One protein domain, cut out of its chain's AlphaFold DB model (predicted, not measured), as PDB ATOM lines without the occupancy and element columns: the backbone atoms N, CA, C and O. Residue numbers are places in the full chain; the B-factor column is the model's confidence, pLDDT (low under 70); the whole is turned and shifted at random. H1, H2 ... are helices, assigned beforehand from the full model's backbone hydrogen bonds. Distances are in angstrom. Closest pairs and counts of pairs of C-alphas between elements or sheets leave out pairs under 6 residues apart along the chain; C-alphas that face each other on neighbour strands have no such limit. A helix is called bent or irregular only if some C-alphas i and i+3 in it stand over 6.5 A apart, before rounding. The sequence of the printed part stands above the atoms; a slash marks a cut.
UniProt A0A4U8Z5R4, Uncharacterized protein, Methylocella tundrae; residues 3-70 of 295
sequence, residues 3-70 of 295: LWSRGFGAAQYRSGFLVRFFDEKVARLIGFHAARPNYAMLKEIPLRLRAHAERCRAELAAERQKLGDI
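AT A GLANCE: This is residues 3 to 70 of the 295 residues of an uncharacterized protein of Methylocella tundrae (UniProt A0A4U8Z5R4). One long helix, H2, meets a much shorter helix, H1, near an end to make an L-shaped corner, and the stretch of residues 3 to 16 folds back into the angle of the L. Together these make a small head at the start of H2, from which residues 41 to 70 of H2 stick out as a long arm. The printed part has 68 residues with two named helices, H1 then H2 along the chain, and no named strand; the class is all helix. It is extended, with a radius of gyration of the C-alphas of 21.6 A, and spans 71 by 21 by 12 A, the arm making the length.

IN THESE COORDINATES: H2 holds residues 32 to 70 and measures 56.7 A from C-alpha 32 at (205.277, 154.106, 225.246) to C-alpha 70 at (213.647, 147.442, 169.526). H2 is irregular, but only just: C-alphas 34 and 37 are 6.8 A apart. It has a kink of 28 degrees near residue 46. H1 holds residues 17 to 29 and measures 18.6 A, beginning with C-alpha 17 at (206.870, 169.637, 236.010).

HOW THE PARTS SIT: H2 and H1 are close but not clearly touching, their closest C-alphas being those of His 33 and Ala 27, 6.9 A apart. Their lines stand at 71 degrees, only just about perpendicular. A tight link of 2 residues joins them. In H1 every O i to N i+4 pair is within hydrogen-bond range, and in H2 31 of 35 are.

THE WHOLE: The two C-alphas farthest apart are those of Leu 18 and Ile 70, at 71.3 A. Without residues 41 to 70, which stand free, the body spans 27 by 21 by 12 A. The printed part has no cut. The mean pLDDT of the printed part is 82.2, and residue 11 is under 70.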
ATOM      1  N   LEU A   3     200.792 161.722 223.538       78.12
ATOM      2  CA  LEU A   3     202.217 161.722 223.909       78.12
ATOM      3  C   LEU A   3     203.168 161.815 222.699       78.12
ATOM      4  O   LEU A   3     204.183 162.503 222.764       78.12
ATOM      5  N   TRP A   4     202.824 161.194 221.563       78.00
ATOM      6  CA  TRP A   4     203.594 161.335 220.318       78.00
ATOM      7  C   TRP A   4     203.437 162.722 219.693       78.00
ATOM      8  O   TRP A   4     204.434 163.309 219.285       78.00
ATOM      9  N   SER A   5     202.213 163.261 219.623       78.06
ATOM     10  CA  SER A   5     201.975 164.591 219.040       78.06
ATOM     11  C   SER A   5     202.636 165.707 219.847       78.06
ATOM     12  O   SER A   5     203.059 166.699 219.264       78.06
ATOM     13  N   ARG A   6     202.792 165.537 221.167       78.75
ATOM     14  CA  ARG A   6     203.599 166.445 221.997       78.75
ATOM     15  C   ARG A   6     205.105 166.203 221.912       78.75
ATOM     16  O   ARG A   6     205.869 167.019 222.412       78.75
ATOM     17  N   GLY A   7     205.547 165.112 221.290       76.25
ATOM     18  CA  GLY A   7     206.961 164.762 221.189       76.25
ATOM     19  C   GLY A   7     207.578 164.289 222.507       76.25
ATOM     20  O   GLY A   7     208.782 164.447 222.679       76.25
ATOM     21  N   PHE A   8     206.787 163.726 223.431       74.31
ATOM     22  CA  PHE A   8     207.263 163.215 224.723       74.31
ATOM     23  C   PHE A   8     208.457 162.261 224.534       74.31
ATOM     24  O   PHE A   8     208.379 161.295 223.770       74.31
ATOM     25  N   GLY A   9     209.586 162.551 225.193       71.88
ATOM     26  CA  GLY A   9     210.841 161.797 225.039       71.88
ATOM     27  C   GLY A   9     211.712 162.184 223.829       71.88
ATOM     28  O   GLY A   9     212.655 161.463 223.508       71.88
ATOM     29  N   ALA A  10     211.418 163.288 223.137       70.75
ATOM     30  CA  ALA A  10     212.314 163.942 222.178       70.75
ATOM     31  C   ALA A  10     212.851 165.268 222.746       70.75
ATOM     32  O   ALA A  10     212.221 165.867 223.616       70.75
ATOM     33  N   ALA A  11     213.974 165.767 222.213       68.44
ATOM     34  CA  ALA A  11     214.595 167.029 222.648       68.44
ATOM     35  C   ALA A  11     213.659 168.254 222.538       68.44
ATOM     36  O   ALA A  11     213.820 169.236 223.252       68.44
ATOM     37  N   GLN A  12     212.649 168.172 221.671       70.75
ATOM     38  CA  GLN A  12     211.635 169.204 221.439       70.75
ATOM     39  C   GLN A  12     210.454 169.183 222.431       70.75
ATOM     40  O   GLN A  12     209.549 170.010 222.321       70.75
ATOM     41  N   TYR A  13     210.424 168.249 223.389       79.75
ATOM     42  CA  TYR A  13     209.349 168.165 224.379       79.75
ATOM     43  C   TYR A  13     209.439 169.296 225.407       79.75
ATOM     44  O   TYR A  13     210.373 169.351 226.208       79.75
ATOM     45  N   ARG A  14     208.437 170.180 225.430       71.31
ATOM     46  CA  ARG A  14     208.384 171.326 226.349       71.31
ATOM     47  C   ARG A  14     207.107 171.259 227.189       71.31
ATOM     48  O   ARG A  14     206.020 171.541 226.697       71.31
ATOM     49  N   SER A  15     207.229 170.867 228.460       76.38
ATOM     50  CA  SER A  15     206.112 170.857 229.416       76.38
ATOM     51  C   SER A  15     206.562 171.194 230.839       76.38
ATOM     52  O   SER A  15     207.701 170.920 231.217       76.38
ATOM     53  N   GLY A  16     205.643 171.720 231.654       80.69
ATOM     54  CA  GLY A  16     205.865 171.942 233.087       80.69
ATOM     55  C   GLY A  16     206.017 170.642 233.895       80.69
ATOM     56  O   GLY A  16     205.681 169.556 233.415       80.69
ATOM     57  N   PHE A  17     206.505 170.765 235.136       72.50
ATOM     58  CA  PHE A  17     206.870 169.637 236.010       72.50
ATOM     59  C   PHE A  17     205.701 168.683 236.310       72.50
ATOM     60  O   PHE A  17     205.853 167.469 236.188       72.50
ATOM     61  N   LEU A  18     204.515 169.223 236.616       79.00
ATOM     62  CA  LEU A  18     203.315 168.423 236.909       79.00
ATOM     63  C   LEU A  18     202.846 167.611 235.695       79.00
ATOM     64  O   LEU A  18     202.598 166.414 235.805       79.00
ATOM     65  N   VAL A  19     202.782 168.244 234.522       80.75
ATOM     66  CA  VAL A  19     202.375 167.584 233.272       80.75
ATOM     67  C   VAL A  19     203.369 166.484 232.899       80.75
ATOM     68  O   VAL A  19     202.960 165.399 232.505       80.75
ATOM     69  N   ARG A  20     204.672 166.713 233.113       80.25
ATOM     70  CA  ARG A  20     205.713 165.712 232.848       80.25
ATOM     71  C   ARG A  20     205.583 164.478 233.742       80.25
ATOM     72  O   ARG A  20     205.772 163.373 233.251       80.25
ATOM     73  N   PHE A  21     205.229 164.653 235.016       81.88
ATOM     74  CA  PHE A  21     205.028 163.541 235.951       81.88
ATOM     75  C   PHE A  21     203.854 162.640 235.546       81.88
ATOM     76  O   PHE A  21     203.980 161.414 235.542       81.88
ATOM     77  N   PHE A  22     202.716 163.236 235.177       82.44
ATOM     78  CA  PHE A  22     201.566 162.469 234.694       82.44
ATOM     79  C   PHE A  22     201.848 161.817 233.336       82.44
ATOM     80  O   PHE A  22     201.556 160.633 233.172       82.44
ATOM     81  N   ASP A  23     202.489 162.530 232.408       82.06
ATOM     82  CA  ASP A  23     202.854 161.987 231.097       82.06
ATOM     83  C   ASP A  23     203.866 160.834 231.213       82.06
ATOM     84  O   ASP A  23     203.750 159.853 230.482       82.06
ATOM     85  N   GLU A  24     204.790 160.870 232.181       82.69
ATOM     86  CA  GLU A  24     205.721 159.771 232.467       82.69
ATOM     87  C   GLU A  24     205.024 158.547 233.082       82.69
ATOM     88  O   GLU A  24     205.283 157.412 232.670       82.69
ATOM     89  N   LYS A  25     204.093 158.752 234.025       82.50
ATOM     90  CA  LYS A  25     203.272 157.659 234.572       82.50
ATOM     91  C   LYS A  25     202.435 156.985 233.487       82.50
ATOM     92  O   LYS A  25     202.408 155.756 233.415       82.50
ATOM     93  N   VAL A  26     201.789 157.774 232.628       80.44
ATOM     94  CA  VAL A  26     200.991 157.259 231.507       80.44
ATOM     95  C   VAL A  26     201.889 156.559 230.485       80.44
ATOM     96  O   VAL A  26     201.558 155.459 230.050       80.44
ATOM     97  N   ALA A  27     203.053 157.129 230.153       82.19
ATOM     98  CA  ALA A  27     204.025 156.524 229.243       82.19
ATOM     99  C   ALA A  27     204.534 155.162 229.740       82.19
ATOM    100  O   ALA A  27     204.707 154.248 228.933       82.19
ATOM    101  N   ARG A  28     204.743 155.007 231.054       82.75
ATOM    102  CA  ARG A  28     205.142 153.733 231.667       82.75
ATOM    103  C   ARG A  28     204.011 152.702 231.635       82.75
ATOM    104  O   ARG A  28     204.275 151.553 231.300       82.75
ATOM    105  N   LEU A  29     202.772 153.114 231.917       82.75
ATOM    106  CA  LEU A  29     201.597 152.232 231.916       82.75
ATOM    107  C   LEU A  29     201.317 151.624 230.533       82.75
ATOM    108  O   LEU A  29     200.989 150.449 230.436       82.75
ATOM    109  N   ILE A  30     201.469 152.414 229.465       80.06
ATOM    110  CA  ILE A  30     201.199 151.965 228.087       80.06
ATOM    111  C   ILE A  30     202.450 151.457 227.347       80.06
ATOM    112  O   ILE A  30     202.389 151.212 226.145       80.06
ATOM    113  N   GLY A  31     203.604 151.359 228.020       81.69
ATOM    114  CA  GLY A  31     204.860 150.923 227.396       81.69
ATOM    115  C   GLY A  31     205.357 151.841 226.266       81.69
ATOM    116  O   GLY A  31     206.002 151.380 225.322       81.69
ATOM    117  N   PHE A  32     205.067 153.144 226.338       80.69
ATOM    118  CA  PHE A  32     205.277 154.106 225.246       80.69
ATOM    119  C   PHE A  32     206.728 154.151 224.749       80.69
ATOM    120  O   PHE A  32     206.958 154.236 223.546       80.69
ATOM    121  N   HIS A  33     207.714 154.046 225.643       77.81
ATOM    122  CA  HIS A  33     209.132 154.070 225.266       77.81
ATOM    123  C   HIS A  33     209.536 152.886 224.375       77.81
ATOM    124  O   HIS A  33     210.292 153.084 223.427       77.81
ATOM    125  N   ALA A  34     208.992 151.692 224.630       80.06
ATOM    126  CA  ALA A  34     209.242 150.506 223.812       80.06
ATOM    127  C   ALA A  34     208.439 150.532 222.498       80.06
ATOM    128  O   ALA A  34     208.921 150.088 221.460       80.06
ATOM    129  N   ALA A  35     207.226 151.098 222.516       79.69
ATOM    130  CA  ALA A  35     206.351 151.168 221.345       79.69
ATOM    131  C   ALA A  35     206.694 152.316 220.373       79.69
ATOM    132  O   ALA A  35     206.328 152.260 219.198       79.69
ATOM    133  N   ARG A  36     207.394 153.364 220.829       79.62
ATOM    134  CA  ARG A  36     207.696 154.571 220.038       79.62
ATOM    135  C   ARG A  36     208.549 154.298 218.782       79.62
ATOM    136  O   ARG A  36     208.159 154.808 217.732       79.62
ATOM    137  N   PRO A  37     209.650 153.516 218.822       79.56
ATOM    138  CA  PRO A  37     210.422 153.177 217.621       79.56
ATOM    139  C   PRO A  37     209.604 152.360 216.615       79.56
ATOM    140  O   PRO A  37     209.608 152.669 215.427       79.56
ATOM    141  N   ASN A  38     208.823 151.388 217.099       80.00
ATOM    142  CA  ASN A  38     207.940 150.581 216.255       80.00
ATOM    143  C   ASN A  38     206.877 151.450 215.579       80.00
ATOM    144  O   ASN A  38     206.616 151.310 214.389       80.00
ATOM    145  N   TYR A  39     206.303 152.401 216.313       79.19
ATOM    146  CA  TYR A  39     205.325 153.338 215.777       79.19
ATOM    147  C   TYR A  39     205.930 154.322 214.755       79.19
ATOM    148  O   TYR A  39     205.295 154.627 213.746       79.19
ATOM    149  N   ALA A  40     207.164 154.788 214.980       80.94
ATOM    150  CA  ALA A  40     207.916 155.585 214.008       80.94
ATOM    151  C   ALA A  40     208.162 154.792 212.714       80.94
ATOM    152  O   ALA A  40     207.836 155.259 211.624       80.94
ATOM    153  N   MET A  41     208.636 153.552 212.849       80.25
ATOM    154  CA  MET A  41     208.880 152.644 211.733       80.25
ATOM    155  C   MET A  41     207.595 152.356 210.946       80.25
ATOM    156  O   MET A  41     207.585 152.478 209.726       80.25
ATOM    157  N   LEU A  42     206.483 152.061 211.627       82.81
ATOM    158  CA  LEU A  42     205.177 151.829 210.996       82.81
ATOM    159  C   LEU A  42     204.653 153.048 210.227       82.81
ATOM    160  O   LEU A  42     203.966 152.879 209.223       82.81
ATOM    161  N   LYS A  43     204.998 154.270 210.649       81.25
ATOM    162  CA  LYS A  43     204.689 155.492 209.891       81.25
ATOM    163  C   LYS A  43     205.577 155.687 208.666       81.25
ATOM    164  O   LYS A  43     205.113 156.231 207.666       81.25
ATOM    165  N   GLU A  44     206.832 155.262 208.733       83.56
ATOM    166  CA  GLU A  44     207.784 155.377 207.627       83.56
ATOM    167  C   GLU A  44     207.610 154.283 206.568       83.56
ATOM    168  O   GLU A  44     207.896 154.527 205.395       83.56
ATOM    169  N   ILE A  45     207.116 153.096 206.942       82.00
ATOM    170  CA  ILE A  45     206.907 151.967 206.022       82.00
ATOM    171  C   ILE A  45     206.060 152.367 204.797       82.00
ATOM    172  O   ILE A  45     206.530 152.141 203.682       82.00
ATOM    173  N   PRO A  46     204.885 153.022 204.925       85.81
ATOM    174  CA  PRO A  46     204.104 153.465 203.769       85.81
ATOM    175  C   PRO A  46     204.851 154.443 202.854       85.81
ATOM    176  O   PRO A  46     204.720 154.366 201.635       85.81
ATOM    177  N   LEU A  47     205.649 155.355 203.423       84.94
ATOM    178  CA  LEU A  47     206.460 156.307 202.655       84.94
ATOM    179  C   LEU A  47     207.559 155.587 201.867       84.94
ATOM    180  O   LEU A  47     207.732 155.845 200.677       84.94
ATOM    181  N   ARG A  48     208.265 154.644 202.502       84.19
ATOM    182  CA  ARG A  48     209.305 153.838 201.847       84.19
ATOM    183  C   ARG A  48     208.727 152.902 200.788       84.19
ATOM    184  O   ARG A  48     209.329 152.766 199.729       84.19
ATOM    185  N   LEU A  49     207.558 152.310 201.039       88.00
ATOM    186  CA  LEU A  49     206.840 151.491 200.059       88.00
ATOM    187  C   LEU A  49     206.408 152.314 198.848       88.00
ATOM    188  O   LEU A  49     206.597 151.858 197.727       88.00
ATOM    189  N   ARG A  50     205.903 153.540 199.043       87.00
ATOM    190  CA  ARG A  50     205.607 154.453 197.928       87.00
ATOM    191  C   ARG A  50     206.864 154.797 197.139       87.00
ATOM    192  O   ARG A  50     206.868 154.632 195.930       87.00
ATOM    193  N   ALA A  51     207.943 155.196 197.811       88.50
ATOM    194  CA  ALA A  51     209.204 155.504 197.140       88.50
ATOM    195  C   ALA A  51     209.770 154.296 196.368       88.50
ATOM    196  O   ALA A  51     210.311 154.455 195.279       88.50
ATOM    197  N   HIS A  52     209.633 153.084 196.910       88.81
ATOM    198  CA  HIS A  52     210.020 151.861 196.213       88.81
ATOM    199  C   HIS A  52     209.111 151.567 195.016       88.81
ATOM    200  O   HIS A  52     209.628 151.277 193.945       88.81
ATOM    201  N   ALA A  53     207.793 151.718 195.169       89.50
ATOM    202  CA  ALA A  53     206.840 151.555 194.079       89.50
ATOM    203  C   ALA A  53     207.110 152.542 192.933       89.50
ATOM    204  O   ALA A  53     207.085 152.129 191.778       89.50
ATOM    205  N   GLU A  54     207.428 153.808 193.227       92.56
ATOM    206  CA  GLU A  54     207.799 154.777 192.187       92.56
ATOM    207  C   GLU A  54     209.107 154.401 191.482       92.56
ATOM    208  O   GLU A  54     209.187 154.509 190.261       92.56
ATOM    209  N   ARG A  55     210.113 153.891 192.208       91.31
ATOM    210  CA  ARG A  55     211.340 153.373 191.575       91.31
ATOM    211  C   ARG A  55     211.049 152.189 190.658       91.31
ATOM    212  O   ARG A  55     211.466 152.213 189.508       91.31
ATOM    213  N   CYS A  56     210.275 151.211 191.123       91.56
ATOM    214  CA  CYS A  56     209.894 150.061 190.304       91.56
ATOM    215  C   CYS A  56     209.080 150.476 189.071       91.56
ATOM    216  O   CYS A  56     209.267 149.912 187.997       91.56
ATOM    217  N   ARG A  57     208.201 151.482 189.187       88.44
ATOM    218  CA  ARG A  57     207.481 152.044 188.034       88.44
ATOM    219  C   ARG A  57     208.418 152.722 187.044       88.44
ATOM    220  O   ARG A  57     208.251 152.524 185.847       88.44
ATOM    221  N   ALA A  58     209.386 153.500 187.525       92.31
ATOM    222  CA  ALA A  58     210.362 154.167 186.668       92.31
ATOM    223  C   ALA A  58     211.260 153.159 185.931       92.31
ATOM    224  O   ALA A  58     211.475 153.297 184.730       92.31
ATOM    225  N   GLU A  59     211.725 152.114 186.622       90.62
ATOM    226  CA  GLU A  59     212.496 151.016 186.023       90.62
ATOM    227  C   GLU A  59     211.676 150.271 184.962       90.62
ATOM    228  O   GLU A  59     212.144 150.064 183.844       90.62
ATOM    229  N   LEU A  60     210.418 149.942 185.268       89.44
ATOM    230  CA  LEU A  60     209.511 149.293 184.323       89.44
ATOM    231  C   LEU A  60     209.208 150.176 183.105       89.44
ATOM    232  O   LEU A  60     209.156 149.670 181.987       89.44
ATOM    233  N   ALA A  61     209.036 151.487 183.293       84.94
ATOM    234  CA  ALA A  61     208.851 152.427 182.190       84.94
ATOM    235  C   ALA A  61     210.091 152.494 181.284       84.94
ATOM    236  O   ALA A  61     209.954 152.491 180.062       84.94
ATOM    237  N   ALA A  62     211.295 152.489 181.867       90.25
ATOM    238  CA  ALA A  62     212.542 152.475 181.110       90.25
ATOM    239  C   ALA A  62     212.716 151.177 180.302       90.25
ATOM    240  O   ALA A  62     213.092 151.232 179.132       90.25
ATOM    241  N   GLU A  63     212.406 150.015 180.883       88.56
ATOM    242  CA  GLU A  63     212.465 148.738 180.156       88.56
ATOM    243  C   GLU A  63     211.402 148.643 179.054       88.56
ATOM    244  O   GLU A  63     211.700 148.200 177.944       88.56
ATOM    245  N   ARG A  64     210.182 149.142 179.299       82.81
ATOM    246  CA  ARG A  64     209.147 149.248 178.255       82.81
ATOM    247  C   ARG A  64     209.576 150.139 177.099       82.81
ATOM    248  O   ARG A  64     209.293 149.814 175.950       82.81
ATOM    249  N   GLN A  65     210.254 151.248 177.387       85.38
ATOM    250  CA  GLN A  65     210.765 152.134 176.349       85.38
ATOM    251  C   GLN A  65     211.805 151.423 175.475       85.38
ATOM    252  O   GLN A  65     211.676 151.445 174.256       85.38
ATOM    253  N   LYS A  66     212.771 150.720 176.084       88.00
ATOM    254  CA  LYS A  66     213.770 149.934 175.339       88.00
ATOM    255  C   LYS A  66     213.123 148.869 174.455       88.00
ATOM    256  O   LYS A  66     213.526 148.710 173.307       88.00
ATOM    257  N   LEU A  67     212.126 148.154 174.981       85.25
ATOM    258  CA  LEU A  67     211.368 147.168 174.214       85.25
ATOM    259  C   LEU A  67     210.681 147.822 173.006       85.25
ATOM    260  O   LEU A  67     210.858 147.351 171.888       85.25
ATOM    261  N   GLY A  68     209.999 148.952 173.211       82.56
ATOM    262  CA  GLY A  68     209.349 149.688 172.127       82.56
ATOM    263  C   GLY A  68     210.323 150.198 171.058       82.56
ATOM    264  O   GLY A  68     209.985 150.203 169.876       82.56
ATOM    265  N   ASP A  69     211.537 150.597 171.437       84.88
ATOM    266  CA  ASP A  69     212.559 151.034 170.479       84.88
ATOM    267  C   ASP A  69     213.097 149.858 169.640       84.88
ATOM    268  O   ASP A  69     213.283 150.001 168.429       84.88
ATOM    269  N   ILE A  70     213.273 148.675 170.243       86.44
ATOM    270  CA  ILE A  70     213.647 147.442 169.526       86.44
ATOM    271  C   ILE A  70     212.540 147.028 168.548       86.44
ATOM    272  O   ILE A  70     212.826 146.692 167.398       86.44
TER     273      ILE A  70